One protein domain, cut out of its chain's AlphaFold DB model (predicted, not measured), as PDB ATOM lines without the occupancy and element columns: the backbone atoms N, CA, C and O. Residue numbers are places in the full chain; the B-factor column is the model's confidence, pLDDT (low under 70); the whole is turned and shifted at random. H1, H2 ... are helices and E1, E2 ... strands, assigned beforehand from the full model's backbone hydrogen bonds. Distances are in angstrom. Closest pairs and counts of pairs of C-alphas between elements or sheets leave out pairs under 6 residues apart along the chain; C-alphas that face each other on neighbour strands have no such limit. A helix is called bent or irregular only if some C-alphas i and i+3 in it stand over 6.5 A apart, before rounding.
ATOM      1  N   ILE A  30      33.068 -37.211  47.727       89.44
ATOM      2  CA  ILE A  30      33.807 -36.098  47.128       89.44
ATOM      3  C   ILE A  30      34.756 -35.526  48.167       89.44
ATOM      4  O   ILE A  30      34.328 -35.109  49.243       89.44
ATOM      5  N   TYR A  31      36.042 -35.500  47.841       90.69
ATOM      6  CA  TYR A  31      37.063 -34.929  48.710       90.69
ATOM      7  C   TYR A  31      38.258 -34.437  47.894       90.69
ATOM      8  O   TYR A  31      38.382 -34.728  46.706       90.69
ATOM      9  N   THR A  32      39.138 -33.668  48.528       90.12
ATOM     10  CA  THR A  32      40.321 -33.095  47.880       90.12
ATOM     11  C   THR A  32      41.606 -33.737  48.374       90.12
ATOM     12  O   THR A  32      41.733 -33.998  49.567       90.12
ATOM     13  N   ILE A  33      42.576 -33.901  47.477       85.00
ATOM     14  CA  ILE A  33      43.936 -34.358  47.786       85.00
ATOM     15  C   ILE A  33      44.890 -33.182  47.581       85.00
ATOM     16  O   ILE A  33      44.952 -32.617  46.486       85.00
ATOM     17  N   HIS A  34      45.572 -32.772  48.655       84.00
ATOM     18  CA  HIS A  34      46.471 -31.607  48.714       84.00
ATOM     19  C   HIS A  34      45.938 -30.327  48.039       84.00
ATOM     20  O   HIS A  34      46.704 -29.530  47.503       84.00
ATOM     21  N   ASN A  35      44.614 -30.138  48.022       87.00
ATOM     22  CA  ASN A  35      43.891 -29.121  47.248       87.00
ATOM     23  C   ASN A  35      44.100 -29.156  45.723       87.00
ATOM     24  O   ASN A  35      43.395 -28.418  45.044       87.00
ATOM     25  N   LEU A  36      45.000 -29.982  45.180       90.69
ATOM     26  CA  LEU A  36      45.315 -30.040  43.753       90.69
ATOM     27  C   LEU A  36      44.363 -30.948  42.977       90.69
ATOM     28  O   LEU A  36      44.069 -30.658  41.823       90.69
ATOM     29  N   TYR A  37      43.856 -32.013  43.597       94.38
ATOM     30  CA  TYR A  37      42.869 -32.899  42.981       94.38
ATOM     31  C   TYR A  37      41.549 -32.868  43.736       94.38
ATOM     32  O   TYR A  37      41.533 -32.842  44.966       94.38
ATOM     33  N   ILE A  38      40.446 -32.924  42.991       95.38
ATOM     34  CA  ILE A  38      39.115 -33.258  43.496       95.38
ATOM     35  C   ILE A  38      38.825 -34.690  43.059       95.38
ATOM     36  O   ILE A  38      38.863 -35.011  41.870       95.38
ATOM     37  N   ILE A  39      38.553 -35.550  44.031       96.38
ATOM     38  CA  ILE A  39      38.249 -36.959  43.825       96.38
ATOM     39  C   ILE A  39      36.745 -37.155  43.889       96.38
ATOM     40  O   ILE A  39      36.113 -36.763  44.865       96.38
ATOM     41  N   TYR A  40      36.204 -37.795  42.859       96.56
ATOM     42  CA  TYR A  40      34.821 -38.238  42.779       96.56
ATOM     43  C   TYR A  40      34.812 -39.764  42.766       96.56
ATOM     44  O   TYR A  40      35.149 -40.389  41.757       96.56
ATOM     45  N   ASP A  41      34.470 -40.358  43.904       95.62
ATOM     46  CA  ASP A  41      34.456 -41.804  44.099       95.62
ATOM     47  C   ASP A  41      33.017 -42.340  44.037       95.62
ATOM     48  O   ASP A  41      32.193 -42.074  44.914       95.62
ATOM     49  N   TYR A  42      32.731 -43.094  42.973       94.25
ATOM     50  CA  TYR A  42      31.479 -43.807  42.713       94.25
ATOM     51  C   TYR A  42      31.626 -45.322  42.995       94.25
ATOM     52  O   TYR A  42      30.879 -46.142  42.457       94.25
ATOM     53  N   GLY A  43      32.627 -45.727  43.784       92.69
ATOM     54  CA  GLY A  43      32.973 -47.113  44.096       92.69
ATOM     55  C   GLY A  43      33.909 -47.726  43.055       92.69
ATOM     56  O   GLY A  43      35.132 -47.613  43.135       92.69
ATOM     57  N   ASN A  44      33.345 -48.411  42.057       95.00
ATOM     58  CA  ASN A  44      34.144 -49.004  40.976       95.00
ATOM     59  C   ASN A  44      34.560 -47.988  39.907       95.00
ATOM     60  O   ASN A  44      35.355 -48.329  39.039       95.00
ATOM     61  N   LEU A  45      34.040 -46.762  39.955       97.12
ATOM     62  CA  LEU A  45      34.468 -45.667  39.099       97.12
ATOM     63  C   LEU A  45      35.004 -44.534  39.963       97.12
ATOM     64  O   LEU A  45      34.281 -43.994  40.791       97.12
ATOM     65  N   VAL A  46      36.256 -44.162  39.738       97.50
ATOM     66  CA  VAL A  46      36.901 -43.035  40.411       97.50
ATOM     67  C   VAL A  46      37.344 -42.042  39.354       97.50
ATOM     68  O   VAL A  46      37.939 -42.427  38.349       97.50
ATOM     69  N   ILE A  47      37.050 -40.765  39.571       97.44
ATOM     70  CA  ILE A  47      37.480 -39.677  38.697       97.44
ATOM     71  C   ILE A  47      38.270 -38.681  39.544       97.44
ATOM     72  O   ILE A  47      37.727 -38.092  40.475       97.44
ATOM     73  N   ALA A  48      39.547 -38.497  39.227       96.81
ATOM     74  CA  ALA A  48      40.418 -37.496  39.824       96.81
ATOM     75  C   ALA A  48      40.559 -36.313  38.856       96.81
ATOM     76  O   ALA A  48      41.237 -36.421  37.836       96.81
ATOM     77  N   ALA A  49      39.903 -35.195  39.164       95.75
ATOM     78  CA  ALA A  49      39.963 -33.965  38.373       95.75
ATOM     79  C   ALA A  49      40.966 -32.983  38.986       95.75
ATOM     80  O   ALA A  49      41.020 -32.849  40.210       95.75
ATOM     81  N   ILE A  50      41.718 -32.253  38.162       94.50
ATOM     82  CA  ILE A  50      42.615 -31.208  38.658       94.50
ATOM     83  C   ILE A  50      41.773 -30.024  39.137       94.50
ATOM     84  O   ILE A  50      41.029 -29.399  38.376       94.50
ATOM     85  N   ASN A  51      41.963 -29.652  40.397       93.38
ATOM     86  CA  ASN A  51      41.469 -28.413  40.959       93.38
ATOM     87  C   ASN A  51      42.298 -27.227  40.452       93.38
ATOM     88  O   ASN A  51      43.232 -26.755  41.102       93.38
ATOM     89  N   ARG A  52      41.936 -26.702  39.282       89.38
ATOM     90  CA  ARG A  52      42.623 -25.544  38.693       89.38
ATOM     91  C   ARG A  52      42.564 -24.291  39.565       89.38
ATOM     92  O   ARG A  52      43.404 -23.424  39.382       89.38
ATOM     93  N   SER A  53      41.634 -24.187  40.522       90.12
ATOM     94  CA  SER A  53      41.618 -23.051  41.453       90.12
ATOM     95  C   SER A  53      42.769 -23.086  42.464       90.12
ATOM     96  O   SER A  53      43.016 -22.082  43.123       90.12
ATOM     97  N   ALA A  54      43.450 -24.227  42.618       90.94
ATOM     98  CA  ALA A  54      44.670 -24.343  43.414       90.94
ATOM     99  C   ALA A  54      45.926 -23.891  42.648       90.94
ATOM    100  O   ALA A  54      47.021 -23.895  43.208       90.94
ATOM    101  N   LEU A  55      45.773 -23.506  41.380       92.94
ATOM    102  CA  LEU A  55      46.844 -23.077  40.494       92.94
ATOM    103  C   LEU A  55      46.577 -21.653  40.017       92.94
ATOM    104  O   LEU A  55      45.441 -21.273  39.734       92.94
ATOM    105  N   THR A  56      47.638 -20.871  39.857       94.75
ATOM    106  CA  THR A  56      47.517 -19.539  39.259       94.75
ATOM    107  C   THR A  56      47.654 -19.662  37.747       94.75
ATOM    108  O   THR A  56      48.684 -20.112  37.247       94.75
ATOM    109  N   TYR A  57      46.627 -19.262  36.998       93.94
ATOM    110  CA  TYR A  57      46.694 -19.242  35.538       93.94
ATOM    111  C   TYR A  57      47.573 -18.086  35.052       93.94
ATOM    112  O   TYR A  57      47.313 -16.928  35.372       93.94
ATOM    113  N   LEU A  58      48.590 -18.397  34.248       93.88
ATOM    114  CA  LEU A  58      49.541 -17.419  33.710       93.88
ATOM    115  C   LEU A  58      49.261 -17.042  32.242       93.88
ATOM    116  O   LEU A  58      49.994 -16.230  31.669       93.88
ATOM    117  N   GLY A  59      48.225 -17.617  31.620       91.56
ATOM    118  CA  GLY A  59      47.922 -17.453  30.192       91.56
ATOM    119  C   GLY A  59      48.576 -18.519  29.306       91.56
ATOM    120  O   GLY A  59      49.572 -19.122  29.687       91.56
ATOM    121  N   ASN A  60      48.025 -18.750  28.108       89.38
ATOM    122  CA  ASN A  60      48.605 -19.595  27.046       89.38
ATOM    123  C   ASN A  60      48.983 -21.029  27.471       89.38
ATOM    124  O   ASN A  60      49.977 -21.589  27.006       89.38
ATOM    125  N   GLY A  61      48.199 -21.623  28.372       90.31
ATOM    126  CA  GLY A  61      48.433 -22.984  28.869       90.31
ATOM    127  C   GLY A  61      49.556 -23.091  29.904       90.31
ATOM    128  O   GLY A  61      50.037 -24.194  30.150       90.31
ATOM    129  N   MET A  70      57.469 -27.888  50.918       87.56
ATOM    130  CA  MET A  70      57.600 -29.250  50.403       87.56
ATOM    131  C   MET A  70      58.389 -29.223  49.097       87.56
ATOM    132  O   MET A  70      58.268 -28.268  48.322       87.56
ATOM    133  N   ASP A  71      59.219 -30.235  48.866       87.88
ATOM    134  CA  ASP A  71      59.872 -30.405  47.575       87.88
ATOM    135  C   ASP A  71      58.948 -31.086  46.560       87.88
ATOM    136  O   ASP A  71      57.981 -31.775  46.901       87.88
ATOM    137  N   ALA A  72      59.254 -30.861  45.285       84.06
ATOM    138  CA  ALA A  72      58.458 -31.344  44.163       84.06
ATOM    139  C   ALA A  72      58.325 -32.875  44.123       84.06
ATOM    140  O   ALA A  72      57.284 -33.397  43.713       84.06
ATOM    141  N   VAL A  73      59.364 -33.601  44.550       86.50
ATOM    142  CA  VAL A  73      59.411 -35.067  44.487       86.50
ATOM    143  C   VAL A  73      58.546 -35.664  45.587       86.50
ATOM    144  O   VAL A  73      57.725 -36.532  45.293       86.50
ATOM    145  N   THR A  74      58.665 -35.174  46.822       89.06
ATOM    146  CA  THR A  74      57.798 -35.596  47.928       89.06
ATOM    147  C   THR A  74      56.334 -35.317  47.621       89.06
ATOM    148  O   THR A  74      55.522 -36.233  47.720       89.06
ATOM    149  N   PHE A  75      56.002 -34.113  47.150       89.25
ATOM    150  CA  PHE A  75      54.629 -33.781  46.762       89.25
ATOM    151  C   PHE A  75      54.082 -34.730  45.686       89.25
ATOM    152  O   PHE A  75      52.969 -35.243  45.789       89.25
ATOM    153  N   SER A  76      54.890 -35.014  44.661       87.94
ATOM    154  CA  SER A  76      54.515 -35.941  43.591       87.94
ATOM    155  C   SER A  76      54.305 -37.367  44.103       87.94
ATOM    156  O   SER A  76      53.364 -38.037  43.678       87.94
ATOM    157  N   ALA A  77      55.155 -37.835  45.020       88.12
ATOM    158  CA  ALA A  77      55.027 -39.154  45.629       88.12
ATOM    159  C   ALA A  77      53.756 -39.267  46.487       88.12
ATOM    160  O   ALA A  77      53.060 -40.277  46.413       88.12
ATOM    161  N   GLU A  78      53.413 -38.227  47.252       90.00
ATOM    162  CA  GLU A  78      52.176 -38.192  48.039       90.00
ATOM    163  C   GLU A  78      50.932 -38.282  47.142       90.00
ATOM    164  O   GLU A  78      50.062 -39.118  47.389       90.00
ATOM    165  N   LEU A  79      50.889 -37.533  46.031       91.12
ATOM    166  CA  LEU A  79      49.803 -37.634  45.047       91.12
ATOM    167  C   LEU A  79      49.647 -39.048  44.474       91.12
ATOM    168  O   LEU A  79      48.525 -39.548  44.351       91.12
ATOM    169  N   VAL A  80      50.762 -39.703  44.133       88.50
ATOM    170  CA  VAL A  80      50.757 -41.089  43.642       88.50
ATOM    171  C   VAL A  80      50.196 -42.028  44.705       88.50
ATOM    172  O   VAL A  80      49.296 -42.810  44.399       88.50
ATOM    173  N   ASN A  81      50.659 -41.927  45.948       88.19
ATOM    174  CA  ASN A  81      50.196 -42.789  47.034       88.19
ATOM    175  C   ASN A  81      48.691 -42.598  47.299       88.19
ATOM    176  O   ASN A  81      47.940 -43.563  47.457       88.19
ATOM    177  N   GLU A  82      48.209 -41.353  47.314       89.69
ATOM    178  CA  GLU A  82      46.806 -41.081  47.628       89.69
ATOM    179  C   GLU A  82      45.832 -41.447  46.500       89.69
ATOM    180  O   GLU A  82      44.670 -41.757  46.778       89.69
ATOM    181  N   ILE A  83      46.277 -41.432  45.238       90.88
ATOM    182  CA  ILE A  83      45.420 -41.733  44.082       90.88
ATOM    183  C   ILE A  83      45.665 -43.152  43.572       90.88
ATOM    184  O   ILE A  83      44.742 -43.967  43.516       90.88
ATOM    185  N   ILE A  84      46.898 -43.479  43.197       91.25
ATOM    186  CA  ILE A  84      47.231 -44.766  42.581       91.25
ATOM    187  C   ILE A  84      47.186 -45.883  43.614       91.25
ATOM    188  O   ILE A  84      46.437 -46.841  43.423       91.25
ATOM    189  N   ASP A  85      47.913 -45.771  44.723       91.50
ATOM    190  CA  ASP A  85      47.980 -46.886  45.675       91.50
ATOM    191  C   ASP A  85      46.625 -47.130  46.339       91.50
ATOM    192  O   ASP A  85      46.202 -48.279  46.490       91.50
ATOM    193  N   LYS A  86      45.892 -46.056  46.650       91.88
ATOM    194  CA  LYS A  86      44.551 -46.147  47.234       91.88
ATOM    195  C   LYS A  86      43.528 -46.779  46.289       91.88
ATOM    196  O   LYS A  86      42.759 -47.648  46.705       91.88
ATOM    197  N   PHE A  87      43.457 -46.329  45.035       93.19
ATOM    198  CA  PHE A  87      42.362 -46.718  44.141       93.19
ATOM    199  C   PHE A  87      42.708 -47.851  43.187       93.19
ATOM    200  O   PHE A  87      41.805 -48.547  42.729       93.19
ATOM    201  N   ILE A  88      43.977 -48.089  42.905       92.88
ATOM    202  CA  ILE A  88      44.414 -49.112  41.953       92.88
ATOM    203  C   ILE A  88      45.161 -50.219  42.702       92.88
ATOM    204  O   ILE A  88      44.836 -51.403  42.539       92.88
ATOM    205  N   GLY A  89      46.096 -49.820  43.569       89.06
ATOM    206  CA  GLY A  89      47.012 -50.709  44.278       89.06
ATOM    207  C   GLY A  89      48.110 -51.285  43.371       89.06
ATOM    208  O   GLY A  89      48.138 -51.010  42.168       89.06
ATOM    209  N   PRO A  90      49.016 -52.114  43.917       86.06
ATOM    210  CA  PRO A  90      50.072 -52.748  43.136       86.06
ATOM    211  C   PRO A  90      49.461 -53.784  42.183       86.06
ATOM    212  O   PRO A  90      49.006 -54.847  42.605       86.06
ATOM    213  N   ARG A  91      49.429 -53.464  40.887       87.19
ATOM    214  CA  ARG A  91      48.882 -54.321  39.825       87.19
ATOM    215  C   ARG A  91      49.892 -54.456  38.696       87.19
ATOM    216  O   ARG A  91      50.470 -53.459  38.266       87.19
ATOM    217  N   ALA A  92      50.055 -55.666  38.171       84.25
ATOM    218  CA  ALA A  92      50.760 -55.841  36.910       84.25
ATOM    219  C   ALA A  92      49.946 -55.202  35.773       84.25
ATOM    220  O   ALA A  92      48.718 -55.330  35.736       84.25
ATOM    221  N   PHE A  93      50.618 -54.508  34.852       82.62
ATOM    222  CA  PHE A  93      49.975 -54.026  33.633       82.62
ATOM    223  C   PHE A  93      50.079 -55.076  32.528       82.62
ATOM    224  O   PHE A  93      51.114 -55.721  32.365       82.62
ATOM    225  N   TYR A  94      48.999 -55.231  31.767       81.50
ATOM    226  CA  TYR A  94      48.921 -56.165  30.646       81.50
ATOM    227  C   TYR A  94      49.047 -55.458  29.310       81.50
ATOM    228  O   TYR A  94      49.767 -55.925  28.431       81.50
ATOM    229  N   SER A  95      48.352 -54.330  29.173       85.69
ATOM    230  CA  SER A  95      48.345 -53.531  27.957       85.69
ATOM    231  C   SER A  95      48.340 -52.047  28.292       85.69
ATOM    232  O   SER A  95      47.733 -51.614  29.278       85.69
ATOM    233  N   LYS A  96      49.027 -51.266  27.462       89.19
ATOM    234  CA  LYS A  96      49.015 -49.807  27.489       89.19
ATOM    235  C   LYS A  96      48.737 -49.279  26.092       89.19
ATOM    236  O   LYS A  96      49.473 -49.588  25.154       89.19
ATOM    237  N   LEU A  97      47.744 -48.404  25.990       90.44
ATOM    238  CA  LEU A  97      47.444 -47.634  24.793       90.44
ATOM    239  C   LEU A  97      47.767 -46.168  25.043       90.44
ATOM    240  O   LEU A  97      47.289 -45.565  26.001       90.44
ATOM    241  N   HIS A  98      48.556 -45.588  24.152       91.69
ATOM    242  CA  HIS A  98      48.762 -44.152  24.075       91.69
ATOM    243  C   HIS A  98      47.959 -43.613  22.898       91.69
ATOM    244  O   HIS A  98      48.203 -43.996  21.753       91.69
ATOM    245  N   ILE A  99      46.972 -42.773  23.189       91.06
ATOM    246  CA  ILE A  99      46.008 -42.254  22.222       91.06
ATOM    247  C   ILE A  99      46.184 -40.742  22.116       91.06
ATOM    248  O   ILE A  99      46.162 -40.048  23.128       91.06
ATOM    249  N   THR A 100      46.277 -40.232  20.894       89.38
ATOM    250  CA  THR A 100      46.198 -38.800  20.589       89.38
ATOM    251  C   THR A 100      44.921 -38.526  19.811       89.38
ATOM    252  O   THR A 100      44.598 -39.227  18.850       89.38
ATOM    253  N   MET A 101      44.202 -37.484  20.208       86.81
ATOM    254  CA  MET A 101      43.028 -37.004  19.494       86.81
ATOM    255  C   MET A 101      43.473 -36.082  18.355       86.81
ATOM    256  O   MET A 101      44.353 -35.238  18.503       86.81
ATOM    257  N   THR A 102      42.870 -36.269  17.190       81.88
ATOM    258  CA  THR A 102      43.155 -35.554  15.944       81.88
ATOM    259  C   THR A 102      41.867 -34.971  15.370       81.88
ATOM    260  O   THR A 102      40.772 -35.342  15.786       81.88
ATOM    261  N   VAL A 103      41.983 -34.087  14.378       75.75
ATOM    262  CA  VAL A 103      40.815 -33.502  13.693       75.75
ATOM    263  C   VAL A 103      39.906 -34.584  13.085       75.75
ATOM    264  O   VAL A 103      38.688 -34.450  13.130       75.75
ATOM    265  N   ASP A 104      40.488 -35.688  12.606       77.44
ATOM    266  CA  ASP A 104      39.764 -36.779  11.939       77.44
ATOM    267  C   ASP A 104      39.329 -37.912  12.893       77.44
ATOM    268  O   ASP A 104      38.896 -38.973  12.443       77.44
ATOM    269  N   GLY A 105      39.466 -37.731  14.213       80.81
ATOM    270  CA  GLY A 105      39.160 -38.761  15.213       80.81
ATOM    271  C   GLY A 105      40.328 -39.001  16.164       80.81
ATOM    272  O   GLY A 105      40.848 -38.061  16.748       80.81
ATOM    273  N   TYR A 106      40.769 -40.245  16.342       83.25
ATOM    274  CA  TYR A 106      41.889 -40.570  17.232       83.25
ATOM    275  C   TYR A 106      42.948 -41.406  16.519       83.25
ATOM    276  O   TYR A 106      42.668 -42.112  15.551       83.25
ATOM    277  N   ARG A 107      44.181 -41.339  17.020       82.75
ATOM    278  CA  ARG A 107      45.298 -42.174  16.580       82.75
ATOM    279  C   ARG A 107      45.932 -42.845  17.785       82.75
ATOM    280  O   ARG A 107      46.224 -42.189  18.782       82.75
ATOM    281  N   THR A 108      46.178 -44.143  17.672       81.50
ATOM    282  CA  THR A 108      47.006 -44.863  18.639       81.50
ATOM    283  C   THR A 108      48.469 -44.619  18.291       81.50
ATOM    284  O   THR A 108      48.938 -45.040  17.237       81.50
ATOM    285  N   VAL A 109      49.176 -43.906  19.164       79.31
ATOM    286  CA  VAL A 109      50.594 -43.551  19.009       79.31
ATOM    287  C   VAL A 109      51.485 -44.733  19.372       79.31
ATOM    288  O   VAL A 109      52.483 -45.001  18.708       79.31
ATOM    289  N   LYS A 110      51.119 -45.455  20.434       79.94
ATOM    290  CA  LYS A 110      51.888 -46.588  20.938       79.94
ATOM    291  C   LYS A 110      50.966 -47.602  21.596       79.94
ATOM    292  O   LYS A 110      50.135 -47.232  22.423       79.94
ATOM    293  N   THR A 111      51.186 -48.868  21.272       80.81
ATOM    294  CA  THR A 111      50.612 -50.010  21.984       80.81
ATOM    295  C   THR A 111      51.755 -50.814  22.581       80.81
ATOM    296  O   THR A 111      52.743 -51.089  21.899       80.81
ATOM    297  N   ILE A 112      51.645 -51.157  23.860       76.62
ATOM    298  CA  ILE A 112      52.530 -52.121  24.515       76.62
ATOM    299  C   ILE A 112      51.636 -53.207  25.087       76.62
ATOM    300  O   ILE A 112      50.859 -52.913  25.990       76.62
ATOM    301  N   ASP A 113      51.789 -54.434  24.602       77.25
ATOM    302  CA  ASP A 113      51.087 -55.612  25.107       77.25
ATOM    303  C   ASP A 113      52.113 -56.588  25.678       77.25
ATOM    304  O   ASP A 113      53.115 -56.890  25.026       77.25
ATOM    305  N   ILE A 114      51.893 -57.048  26.910       65.69
ATOM    306  CA  ILE A 114      52.867 -57.871  27.633       65.69
ATOM    307  C   ILE A 114      52.467 -59.350  27.651       65.69
ATOM    308  O   ILE A 114      53.353 -60.178  27.459       65.69
ATOM    309  N   LEU A 115      51.185 -59.728  27.808       56.72
ATOM    310  CA  LEU A 115      50.763 -61.144  27.875       56.72
ATOM    311  C   LEU A 115      49.293 -61.402  27.451       56.72
ATOM    312  O   LEU A 115      48.453 -60.519  27.573       56.72
ATOM    313  N   ASN A 116      49.039 -62.639  26.981       52.47
ATOM    314  CA  ASN A 116      47.783 -63.360  26.660       52.47
ATOM    315  C   ASN A 116      46.487 -62.566  26.367       52.47
ATOM    316  O   ASN A 116      45.906 -61.909  27.221       52.47
ATOM    317  N   ALA A 117      45.931 -62.812  25.175       53.38
ATOM    318  CA  ALA A 117      44.734 -62.189  24.599       53.38
ATOM    319  C   ALA A 117      43.407 -62.316  25.392       53.38
ATOM    320  O   ALA A 117      42.393 -61.794  24.933       53.38
ATOM    321  N   SER A 118      43.361 -63.000  26.543       56.78
ATOM    322  CA  SER A 118      42.118 -63.203  27.307       56.78
ATOM    323  C   SER A 118      41.645 -61.965  28.072       56.78
ATOM    324  O   SER A 118      40.445 -61.830  28.294       56.78
ATOM    325  N   ASP A 119      42.564 -61.068  28.439       57.06
ATOM    326  CA  ASP A 119      42.262 -59.817  29.154       57.06
ATOM    327  C   ASP A 119      42.372 -58.578  28.249       57.06
ATOM    328  O   ASP A 119      42.337 -57.440  28.722       57.06
ATOM    329  N   ALA A 120      42.488 -58.792  26.932       65.38
ATOM    330  CA  ALA A 120      42.439 -57.712  25.960       65.38
ATOM    331  C   ALA A 120      41.081 -56.990  26.047       65.38
ATOM    332  O   ALA A 120      40.032 -57.639  26.170       65.38
ATOM    333  N   PRO A 121      41.063 -55.650  25.986       72.44
ATOM    334  CA  PRO A 121      39.824 -54.905  26.102       72.44
ATOM    335  C   PRO A 121      38.907 -55.219  24.923       72.44
ATOM    336  O   PRO A 121      39.282 -55.073  23.762       72.44
ATOM    337  N   ASN A 122      37.681 -55.642  25.226       83.56
ATOM    338  CA  ASN A 122      36.685 -55.879  24.190       83.56
ATOM    339  C   ASN A 122      36.201 -54.560  23.558       83.56
ATOM    340  O   ASN A 122      36.318 -53.476  24.142       83.56
ATOM    341  N   ASP A 123      35.572 -54.671  22.387       87.38
ATOM    342  CA  ASP A 123      35.093 -53.519  21.614       87.38
ATOM    343  C   ASP A 123      34.127 -52.626  22.400       87.38
ATOM    344  O   ASP A 123      34.128 -51.408  22.229       87.38
ATOM    345  N   LYS A 124      33.318 -53.201  23.301       89.62
ATOM    346  CA  LYS A 124      32.378 -52.431  24.128       89.62
ATOM    347  C   LYS A 124      33.124 -51.494  25.082       89.62
ATOM    348  O   LYS A 124      32.752 -50.325  25.189       89.62
ATOM    349  N   ILE A 125      34.160 -51.997  25.755       90.88
ATOM    350  CA  ILE A 125      34.999 -51.211  26.668       90.88
ATOM    351  C   ILE A 125      35.731 -50.130  25.879       90.88
ATOM    352  O   ILE A 125      35.639 -48.953  26.224       90.88
ATOM    353  N   MET A 126      36.385 -50.511  24.782       90.06
ATOM    354  CA  MET A 126      37.131 -49.566  23.954       90.06
ATOM    355  C   MET A 126      36.240 -48.454  23.405       90.06
ATOM    356  O   MET A 126      36.590 -47.282  23.512       90.06
ATOM    357  N   ASN A 127      35.056 -48.783  22.888       91.69
ATOM    358  CA  ASN A 127      34.132 -47.790  22.350       91.69
ATOM    359  C   ASN A 127      33.642 -46.819  23.439       91.69
ATOM    360  O   ASN A 127      33.541 -45.615  23.212       91.69
ATOM    361  N   ALA A 128      33.392 -47.308  24.656       94.00
ATOM    362  CA  ALA A 128      33.007 -46.436  25.759       94.00
ATOM    363  C   ALA A 128      34.160 -45.530  26.234       94.00
ATOM    364  O   ALA A 128      33.909 -44.352  26.496       94.00
ATOM    365  N   ILE A 129      35.405 -46.023  26.253       94.44
ATOM    366  CA  ILE A 129      36.598 -45.201  26.511       94.44
ATOM    367  C   ILE A 129      36.744 -44.120  25.433       94.44
ATOM    368  O   ILE A 129      36.873 -42.948  25.770       94.44
ATOM    369  N   MET A 130      36.641 -44.466  24.148       92.62
ATOM    370  CA  MET A 130      36.763 -43.488  23.056       92.62
ATOM    371  C   MET A 130      35.676 -42.411  23.112       92.62
ATOM    372  O   MET A 130      35.954 -41.226  22.929       92.62
ATOM    373  N   GLN A 131      34.435 -42.791  23.424       92.75
ATOM    374  CA  GLN A 131      33.358 -41.820  23.622       92.75
ATOM    375  C   GLN A 131      33.617 -40.915  24.828       92.75
ATOM    376  O   GLN A 131      33.344 -39.719  24.750       92.75
ATOM    377  N   MET A 132      34.165 -41.460  25.919       94.75
ATOM    378  CA  MET A 132      34.573 -40.671  27.079       94.75
ATOM    379  C   MET A 132      35.651 -39.652  26.699       94.75
ATOM    380  O   MET A 132      35.490 -38.471  26.993       94.75
ATOM    381  N   LEU A 133      36.698 -40.067  25.981       93.88
ATOM    382  CA  LEU A 133      37.763 -39.165  25.531       93.88
ATOM    383  C   LEU A 133      37.221 -38.027  24.655       93.88
ATOM    384  O   LEU A 133      37.623 -36.876  24.822       93.88
ATOM    385  N   ASN A 134      36.259 -38.321  23.776       90.94
ATOM    386  CA  ASN A 134      35.603 -37.306  22.953       90.94
ATOM    387  C   ASN A 134      34.761 -36.320  23.787       90.94
ATOM    388  O   ASN A 134      34.855 -35.108  23.600       90.94
ATOM    389  N   ILE A 135      33.974 -36.822  24.747       90.75
ATOM    390  CA  ILE A 135      33.189 -35.996  25.686       90.75
ATOM    391  C   ILE A 135      34.102 -35.049  26.471       90.75
ATOM    392  O   ILE A 135      33.783 -33.868  26.618       90.75
ATOM    393  N   SER A 136      35.245 -35.558  26.927       88.00
ATOM    394  CA  SER A 136      36.252 -34.812  27.685       88.00
ATOM    395  C   SER A 136      37.046 -33.820  26.837       88.00
ATOM    396  O   SER A 136      37.885 -33.107  27.380       88.00
ATOM    397  N   ARG A 137      36.832 -33.790  25.510       88.25
ATOM    398  CA  ARG A 137      37.680 -33.056  24.555       88.25
ATOM    399  C   ARG A 137      39.161 -33.327  24.824       88.25
ATOM    400  O   ARG A 137      39.977 -32.405  24.876       88.25
ATOM    401  N   ALA A 138      39.477 -34.599  25.068       91.31
ATOM    402  CA  ALA A 138      40.834 -35.020  25.345       91.31
ATOM    403  C   ALA A 138      41.736 -34.611  24.176       91.31
ATOM    404  O   ALA A 138      41.326 -34.646  23.018       91.31
ATOM    405  N   ARG A 139      42.968 -34.219  24.480       90.00
ATOM    406  CA  ARG A 139      44.027 -34.079  23.472       90.00
ATOM    407  C   ARG A 139      44.812 -35.373  23.363       90.00
ATOM    408  O   ARG A 139      45.200 -35.792  22.277       90.00
ATOM    409  N   GLU A 140      45.001 -36.016  24.503       91.62
ATOM    410  CA  GLU A 140      45.847 -37.183  24.652       91.62
ATOM    411  C   GLU A 140      45.384 -38.008  25.851       91.62
ATOM    412  O   GLU A 140      44.834 -37.463  26.812       91.62
ATOM    413  N   ALA A 141      45.588 -39.319  25.796       94.06
ATOM    414  CA  ALA A 141      45.298 -40.214  26.901       94.06
ATOM    415  C   ALA A 141      46.257 -41.404  26.945       94.06
ATOM    416  O   ALA A 141      46.645 -41.954  25.909       94.06
ATOM    417  N   LEU A 142      46.577 -41.840  28.160       93.19
ATOM    418  CA  LEU A 142      47.228 -43.113  28.434       93.19
ATOM    419  C   LEU A 142      46.215 -44.036  29.102       93.19
ATOM    420  O   LEU A 142      45.757 -43.785  30.215       93.19
ATOM    421  N   VAL A 143      45.861 -45.114  28.412       94.44
ATOM    422  CA  VAL A 143      44.931 -46.125  28.907       94.44
ATOM    423  C   VAL A 143      45.730 -47.359  29.286       94.44
ATOM    424  O   VAL A 143      46.408 -47.948  28.446       94.44
ATOM    425  N   TRP A 144      45.633 -47.756  30.546       93.19
ATOM    426  CA  TRP A 144      46.287 -48.932  31.093       93.19
ATOM    427  C   TRP A 144      45.246 -49.978  31.464       93.19
ATOM    428  O   TRP A 144      44.311 -49.697  32.215       93.19
ATOM    429  N   PHE A 145      45.458 -51.196  30.982       91.56
ATOM    430  CA  PHE A 145      44.709 -52.380  31.382       91.56
ATOM    431  C   PHE A 145      45.566 -53.185  32.348       91.56
ATOM    432  O   PHE A 145      46.687 -53.584  32.019       91.56
ATOM    433  N   LEU A 146      45.047 -53.373  33.554       90.75
ATOM    434  CA  LEU A 146      45.771 -53.908  34.697       90.75
ATOM    435  C   LEU A 146      45.086 -55.167  35.239       90.75
ATOM    436  O   LEU A 146      43.886 -55.395  35.043       90.75
ATOM    437  N   GLU A 147      45.858 -55.952  35.986       88.25
ATOM    438  CA  GLU A 147      45.394 -57.157  36.668       88.25
ATOM    439  C   GLU A 147      44.126 -56.956  37.501       88.25
ATOM    440  O   GLU A 147      43.977 -55.987  38.245       88.25
ATOM    441  N   GLY A 148      43.214 -57.929  37.412       88.19
ATOM    442  CA  GLY A 148      41.965 -57.919  38.169       88.19
ATOM    443  C   GLY A 148      40.899 -56.993  37.587       88.19
ATOM    444  O   GLY A 148      40.098 -56.456  38.351       88.19
ATOM    445  N   LYS A 149      40.873 -56.820  36.255       90.38
ATOM    446  CA  LYS A 149      39.885 -55.993  35.537       90.38
ATOM    447  C   LYS A 149      39.912 -54.529  35.983       90.38
ATOM    448  O   LYS A 149      38.864 -53.912  36.180       90.38
ATOM    449  N   VAL A 150      41.112 -53.976  36.152       93.25
ATOM    450  CA  VAL A 150      41.300 -52.569  36.512       93.25
ATOM    451  C   VAL A 150      41.757 -51.788  35.281       93.25
ATOM    452  O   VAL A 150      42.674 -52.199  34.576       93.25
ATOM    453  N   ILE A 151      41.104 -50.661  35.016       94.88
ATOM    454  CA  ILE A 151      41.402 -49.765  33.902       94.88
ATOM    455  C   ILE A 151      41.798 -48.416  34.490       94.88
ATOM    456  O   ILE A 151      41.002 -47.787  35.187       94.88
ATOM    457  N   ARG A 152      43.009 -47.956  34.191       95.81
ATOM    458  CA  ARG A 152      43.458 -46.599  34.513       95.81
ATOM    459  C   ARG A 152      43.488 -45.774  33.236       95.81
ATOM    460  O   ARG A 152      44.031 -46.223  32.233       95.81
ATOM    461  N   ILE A 153      42.917 -44.578  33.275       96.25
ATOM    462  CA  ILE A 153      42.875 -43.661  32.139       96.25
ATOM    463  C   ILE A 153      43.433 -42.320  32.592       96.25
ATOM    464  O   ILE A 153      42.724 -41.543  33.224       96.25
ATOM    465  N   ASP A 154      44.689 -42.050  32.258       95.38
ATOM    466  CA  ASP A 154      45.258 -40.715  32.409       95.38
ATOM    467  C   ASP A 154      44.845 -39.892  31.183       95.38
ATOM    468  O   ASP A 154      45.065 -40.329  30.051       95.38
ATOM    469  N   VAL A 155      44.230 -38.728  31.374       94.75
ATOM    470  CA  VAL A 155      43.664 -37.914  30.291       94.75
ATOM    471  C   VAL A 155      44.145 -36.472  30.364       94.75
ATOM    472  O   VAL A 155      44.028 -35.813  31.395       94.75
ATOM    473  N   VAL A 156      44.643 -35.963  29.238       93.00
ATOM    474  CA  VAL A 156      45.025 -34.558  29.075       93.00
ATOM    475  C   VAL A 156      43.885 -33.801  28.424       93.00
ATOM    476  O   VAL A 156      43.462 -34.118  27.306       93.00
ATOM    477  N   THR A 157      43.418 -32.759  29.106       89.50
ATOM    478  CA  THR A 157      42.396 -31.844  28.593       89.50
ATOM    479  C   THR A 157      42.858 -30.396  28.695       89.50
ATOM    480  O   THR A 157      43.639 -30.020  29.569       89.50
ATOM    481  N   GLU A 158      42.356 -29.555  27.796       83.06
ATOM    482  CA  GLU A 158      42.646 -28.121  27.839       83.06
ATOM    483  C   GLU A 158      41.927 -27.433  29.007       83.06
ATOM    484  O   GLU A 158      42.545 -26.703  29.779       83.06
ATOM    485  N   ASN A 159      40.629 -27.709  29.154       84.00
ATOM    486  CA  ASN A 159      39.703 -26.908  29.958       84.00
ATOM    487  C   ASN A 159      39.034 -27.684  31.099       84.00
ATOM    488  O   ASN A 159      38.016 -27.236  31.621       84.00
ATOM    489  N   GLY A 160      39.579 -28.831  31.490       89.00
ATOM    490  CA  GLY A 160      38.970 -29.660  32.519       89.00
ATOM    491  C   GLY A 160      38.149 -30.802  31.963       89.00
ATOM    492  O   GLY A 160      37.743 -30.813  30.799       89.00
ATOM    493  N   ILE A 161      37.890 -31.758  32.847       91.69
ATOM    494  CA  ILE A 161      37.010 -32.884  32.580       91.69
ATOM    495  C   ILE A 161      35.584 -32.605  33.067       91.69
ATOM    496  O   ILE A 161      35.367 -32.073  34.155       91.69
ATOM    497  N   ASP A 162      34.596 -33.004  32.266       93.38
ATOM    498  CA  ASP A 162      33.184 -32.986  32.659       93.38
ATOM    499  C   ASP A 162      32.860 -34.284  33.411       93.38
ATOM    500  O   ASP A 162      32.527 -35.313  32.815       93.38
ATOM    501  N   VAL A 163      33.025 -34.236  34.733       94.44
ATOM    502  CA  VAL A 163      32.927 -35.401  35.622       94.44
ATOM    503  C   VAL A 163      31.591 -36.124  35.475       94.44
ATOM    504  O   VAL A 163      31.576 -37.348  35.378       94.44
ATOM    505  N   GLU A 164      30.472 -35.398  35.405       94.06
ATOM    506  CA  GLU A 164      29.141 -36.008  35.318       94.06
ATOM    507  C   GLU A 164      28.963 -36.769  34.001       94.06
ATOM    508  O   GLU A 164      28.519 -37.924  33.992       94.06
ATOM    509  N   LYS A 165      29.352 -36.163  32.871       95.00
ATOM    510  CA  LYS A 165      29.238 -36.832  31.569       95.00
ATOM    511  C   LYS A 165      30.172 -38.033  31.458       95.00
ATOM    512  O   LYS A 165      29.769 -39.053  30.896       95.00
ATOM    513  N   ILE A 166      31.385 -37.936  32.002       95.62
ATOM    514  CA  ILE A 166      32.331 -39.059  32.064       95.62
ATOM    515  C   ILE A 166      31.755 -40.184  32.922       95.62
ATOM    516  O   ILE A 166      31.729 -41.331  32.475       95.62
ATOM    517  N   ALA A 167      31.244 -39.857  34.112       95.19
ATOM    518  CA  ALA A 167      30.664 -40.827  35.031       95.19
ATOM    519  C   ALA A 167      29.519 -41.601  34.373       95.19
ATOM    520  O   ALA A 167      29.524 -42.833  34.341       95.19
ATOM    521  N   LYS A 168      28.597 -40.876  33.732       94.25
ATOM    522  CA  LYS A 168      27.498 -41.462  32.962       94.25
ATOM    523  C   LYS A 168      27.983 -42.338  31.805       94.25
ATOM    524  O   LYS A 168      27.339 -43.326  31.471       94.25
ATOM    525  N   LYS A 169      29.090 -41.976  31.149       94.94
ATOM    526  CA  LYS A 169      29.609 -42.740  30.008       94.94
ATOM    527  C   LYS A 169      30.286 -44.042  30.435       94.94
ATOM    528  O   LYS A 169      30.206 -45.025  29.697       94.94
ATOM    529  N   LEU A 170      30.945 -44.050  31.590       95.88
ATOM    530  CA  LEU A 170      31.732 -45.185  32.073       95.88
ATOM    531  C   LEU A 170      30.991 -46.081  33.077       95.88
ATOM    532  O   LEU A 170      31.492 -47.165  33.379       95.88
ATOM    533  N   SER A 171      29.801 -45.692  33.549       92.25
ATOM    534  CA  SER A 171      29.017 -46.444  34.543       92.25
ATOM    535  C   SER A 171      28.805 -47.912  34.166       92.25
ATOM    536  O   SER A 171      28.978 -48.797  35.000       92.25
ATOM    537  N   ASP A 172      28.504 -48.193  32.897       90.69
ATOM    538  CA  ASP A 172      28.258 -49.560  32.421       90.69
ATOM    539  C   ASP A 172      29.521 -50.428  32.467       90.69
ATOM    540  O   ASP A 172      29.450 -51.630  32.728       90.69
ATOM    541  N   ILE A 173      30.693 -49.835  32.212       92.88
ATOM    542  CA  ILE A 173      31.972 -50.544  32.340       92.88
ATOM    543  C   ILE A 173      32.260 -50.801  33.821       92.88
ATOM    544  O   ILE A 173      32.660 -51.912  34.180       92.88
ATOM    545  N   ALA A 174      31.986 -49.812  34.676       91.94
ATOM    546  CA  ALA A 174      32.219 -49.861  36.117       91.94
ATOM    547  C   ALA A 174      31.419 -50.965  36.848       91.94
ATOM    548  O   ALA A 174      31.767 -51.367  37.957       91.94
ATOM    549  N   MET A 175      30.380 -51.522  36.215       89.25
ATOM    550  CA  MET A 175      29.672 -52.705  36.728       89.25
ATOM    551  C   MET A 175      30.521 -53.985  36.694       89.25
ATOM    552  O   MET A 175      30.213 -54.949  37.388       89.25
ATOM    553  N   SER A 176      31.567 -54.025  35.865       90.00
ATOM    554  CA  SER A 176      32.376 -55.230  35.615       90.00
ATOM    555  C   SER A 176      33.881 -55.027  35.785       90.00
ATOM    556  O   SER A 176      34.612 -56.008  35.915       90.00
ATOM    557  N   HIS A 177      34.330 -53.775  35.768       92.56
ATOM    558  CA  HIS A 177      35.722 -53.367  35.896       92.56
ATOM    559  C   HIS A 177      35.824 -52.263  36.938       92.56
ATOM    560  O   HIS A 177      34.890 -51.481  37.105       92.56
ATOM    561  N   LYS A 178      36.980 -52.145  37.586       95.19
ATOM    562  CA  LYS A 178      37.317 -50.916  38.302       95.19
ATOM    563  C   LYS A 178      37.928 -49.935  37.310       95.19
ATOM    564  O   LYS A 178      38.881 -50.292  36.628       95.19
ATOM    565  N   VAL A 179      37.402 -48.722  37.218       96.50
ATOM    566  CA  VAL A 179      37.868 -47.694  36.286       96.50
ATOM    567  C   VAL A 179      38.313 -46.472  37.075       96.50
ATOM    568  O   VAL A 179      37.555 -45.939  37.879       96.50
ATOM    569  N   VAL A 180      39.543 -46.026  36.850       97.44
ATOM    570  CA  VAL A 180      40.114 -44.838  37.488       97.44
ATOM    571  C   VAL A 180      40.530 -43.867  36.392       97.44
ATOM    572  O   VAL A 180      41.447 -44.153  35.626       97.44
ATOM    573  N   VAL A 181      39.835 -42.739  36.290       97.62
ATOM    574  CA  VAL A 181      40.144 -41.657  35.349       97.62
ATOM    575  C   VAL A 181      40.906 -40.574  36.096       97.62
ATOM    576  O   VAL A 181      40.447 -40.115  37.137       97.62
ATOM    577  N   ILE A 182      42.053 -40.161  35.575       96.56
ATOM    578  CA  ILE A 182      42.924 -39.162  36.190       96.56
ATOM    579  C   ILE A 182      43.177 -38.064  35.172       96.56
ATOM    580  O   ILE A 182      43.724 -38.308  34.100       96.56
ATOM    581  N   GLU A 183      42.787 -36.845  35.505       95.56
ATOM    582  CA  GLU A 183      43.172 -35.682  34.726       95.56
ATOM    583  C   GLU A 183      44.651 -35.335  34.959       95.56
ATOM    584  O   GLU A 183      45.125 -35.287  36.094       95.56
ATOM    585  N   THR A 184      45.369 -35.043  33.877       93.69
ATOM    586  CA  THR A 184      46.753 -34.548  33.886       93.69
ATOM    587  C   THR A 184      46.918 -33.375  32.915       93.69
ATOM    588  O   THR A 184      46.116 -33.185  31.998       93.69
ATOM    589  N   MET A 185      47.932 -32.538  33.126       91.44
ATOM    590  CA  MET A 185      48.236 -31.369  32.295       91.44
ATOM    591  C   MET A 185      49.048 -31.704  31.042       91.44
ATOM    592  O   MET A 185      49.018 -30.941  30.073       91.44
TER     593      MET A 185
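What this domain is: This is residues 30 to 61 and 70 to 185 of the 338 residues of an uncharacterized protein of Desulfurococcales archaeon (UniProt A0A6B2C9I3). One twisted sheet of eight strands forms the middle layer of this domain, with H2 and H3 side by side over one face and H1 alone over the other. E4, off the sheet, lies far out from the body's middle, where E8 and E9 run. The printed part has 148 residues with three named helices and nine named strands, in the order E1 E2 E3 E4 H1 E5 E6 H2 E7 E8 H3 E9; the class is mixed, helices and strands. The sheet is mixed, in the order E1, E2, E3, E9, E8, E7, E5, E6. The whole is compact, with a radius of gyration of the C-alphas of 15.2 A and spans of 44 by 36 by 27 A.

How they stand to each other: In the sheet, E9, residues 178 to 184, is the parallel neighbour of E8, residues 150 to 157, with N 153 and O 180 at 2.8 A. E9 is also the parallel neighbour of E3, residues 45 to 50, with N 48 and O 181 at 2.8 A. E1, residues 30 to 33, E2, residues 37 to 41, and E3 form a meander, each strand the antiparallel neighbour of the one before; N 39 and O 31 are 2.8 A apart, as are N 40 and O 47. E8 and E7, residues 138 to 146, are a hairpin, with N 144 and O 152 at 2.8 A. E7 and E5, residues 93 to 102, are antiparallel, with N 143 and O 97 at 2.8 A. E5 and E6, residues 105 to 113, are a hairpin, with N 102 and O 105 at 2.7 A. E1 and E6 are the edge strands, and E6 bends by 57 degrees at residue 110. H3, residues 163 to 174, is on the sheet at a height of 9.4 A and lies over E3; their closest C-alphas are those of Leu 45 and Ala 174, 5.6 A apart. H2, residues 123 to 135, is on the same face at a height of 8.2 A. H2 and H3 touch at a shallow tilt of 4 degrees, opposite ways, with the C-alphas of Met 132 and Ile 166 closest at 5.7 A. H1, residues 72 to 87, is on the opposite face at a height of 9.1 A and runs along the strands, at 12 degrees to E3 on the local plane. E8, H3 and E9 form a strand-helix-strand unit, two parallel neighbour strands with a helix between, whose crossover is right-handed. E6, H2 and E7 form a split one, with E5 between its strands, and its crossover is left-handed. E4, residues 56 to 59, pairs with no named strand and is apart from E3. Every O i to N i+4 pair is within hydrogen-bond range in H2, against 10 of 12 in H1 and 6 of 8 in H3.

Where its parts are: E1 begins at C-alpha 30, (33.807, -36.098, 47.128), and is 10.3 A long; E2 has 12.3 A, E3 16.6 A and E4 9.3 A. H1 is 22.3 A long and ends at C-alpha 87, (42.362, -46.718, 44.141). E5 measures 26.5 A, E6 22.9 A, H2 18.1 A, E7 21.6 A and E8 22.2 A. H3, 14.5 A long, is irregular: C-alphas 169 and 172 are 7.4 A apart. E9 is 19.4 A long and ends at C-alpha 184, (46.753, -34.548, 33.886).

The domain as a whole: The two C-alphas farthest apart are those of Leu 58 and Ser 118, at 46.8 A. Residues 62 to 69 are not printed, and C-alphas 61 and 70 are 24.2 A apart across this cut, in the link from E4 to H1. Of the links that are printed whole, the one from E6 to H2 is short and the others are tight. The mean pLDDT of the printed part is 88.8; residues 114 to 120 are under 70.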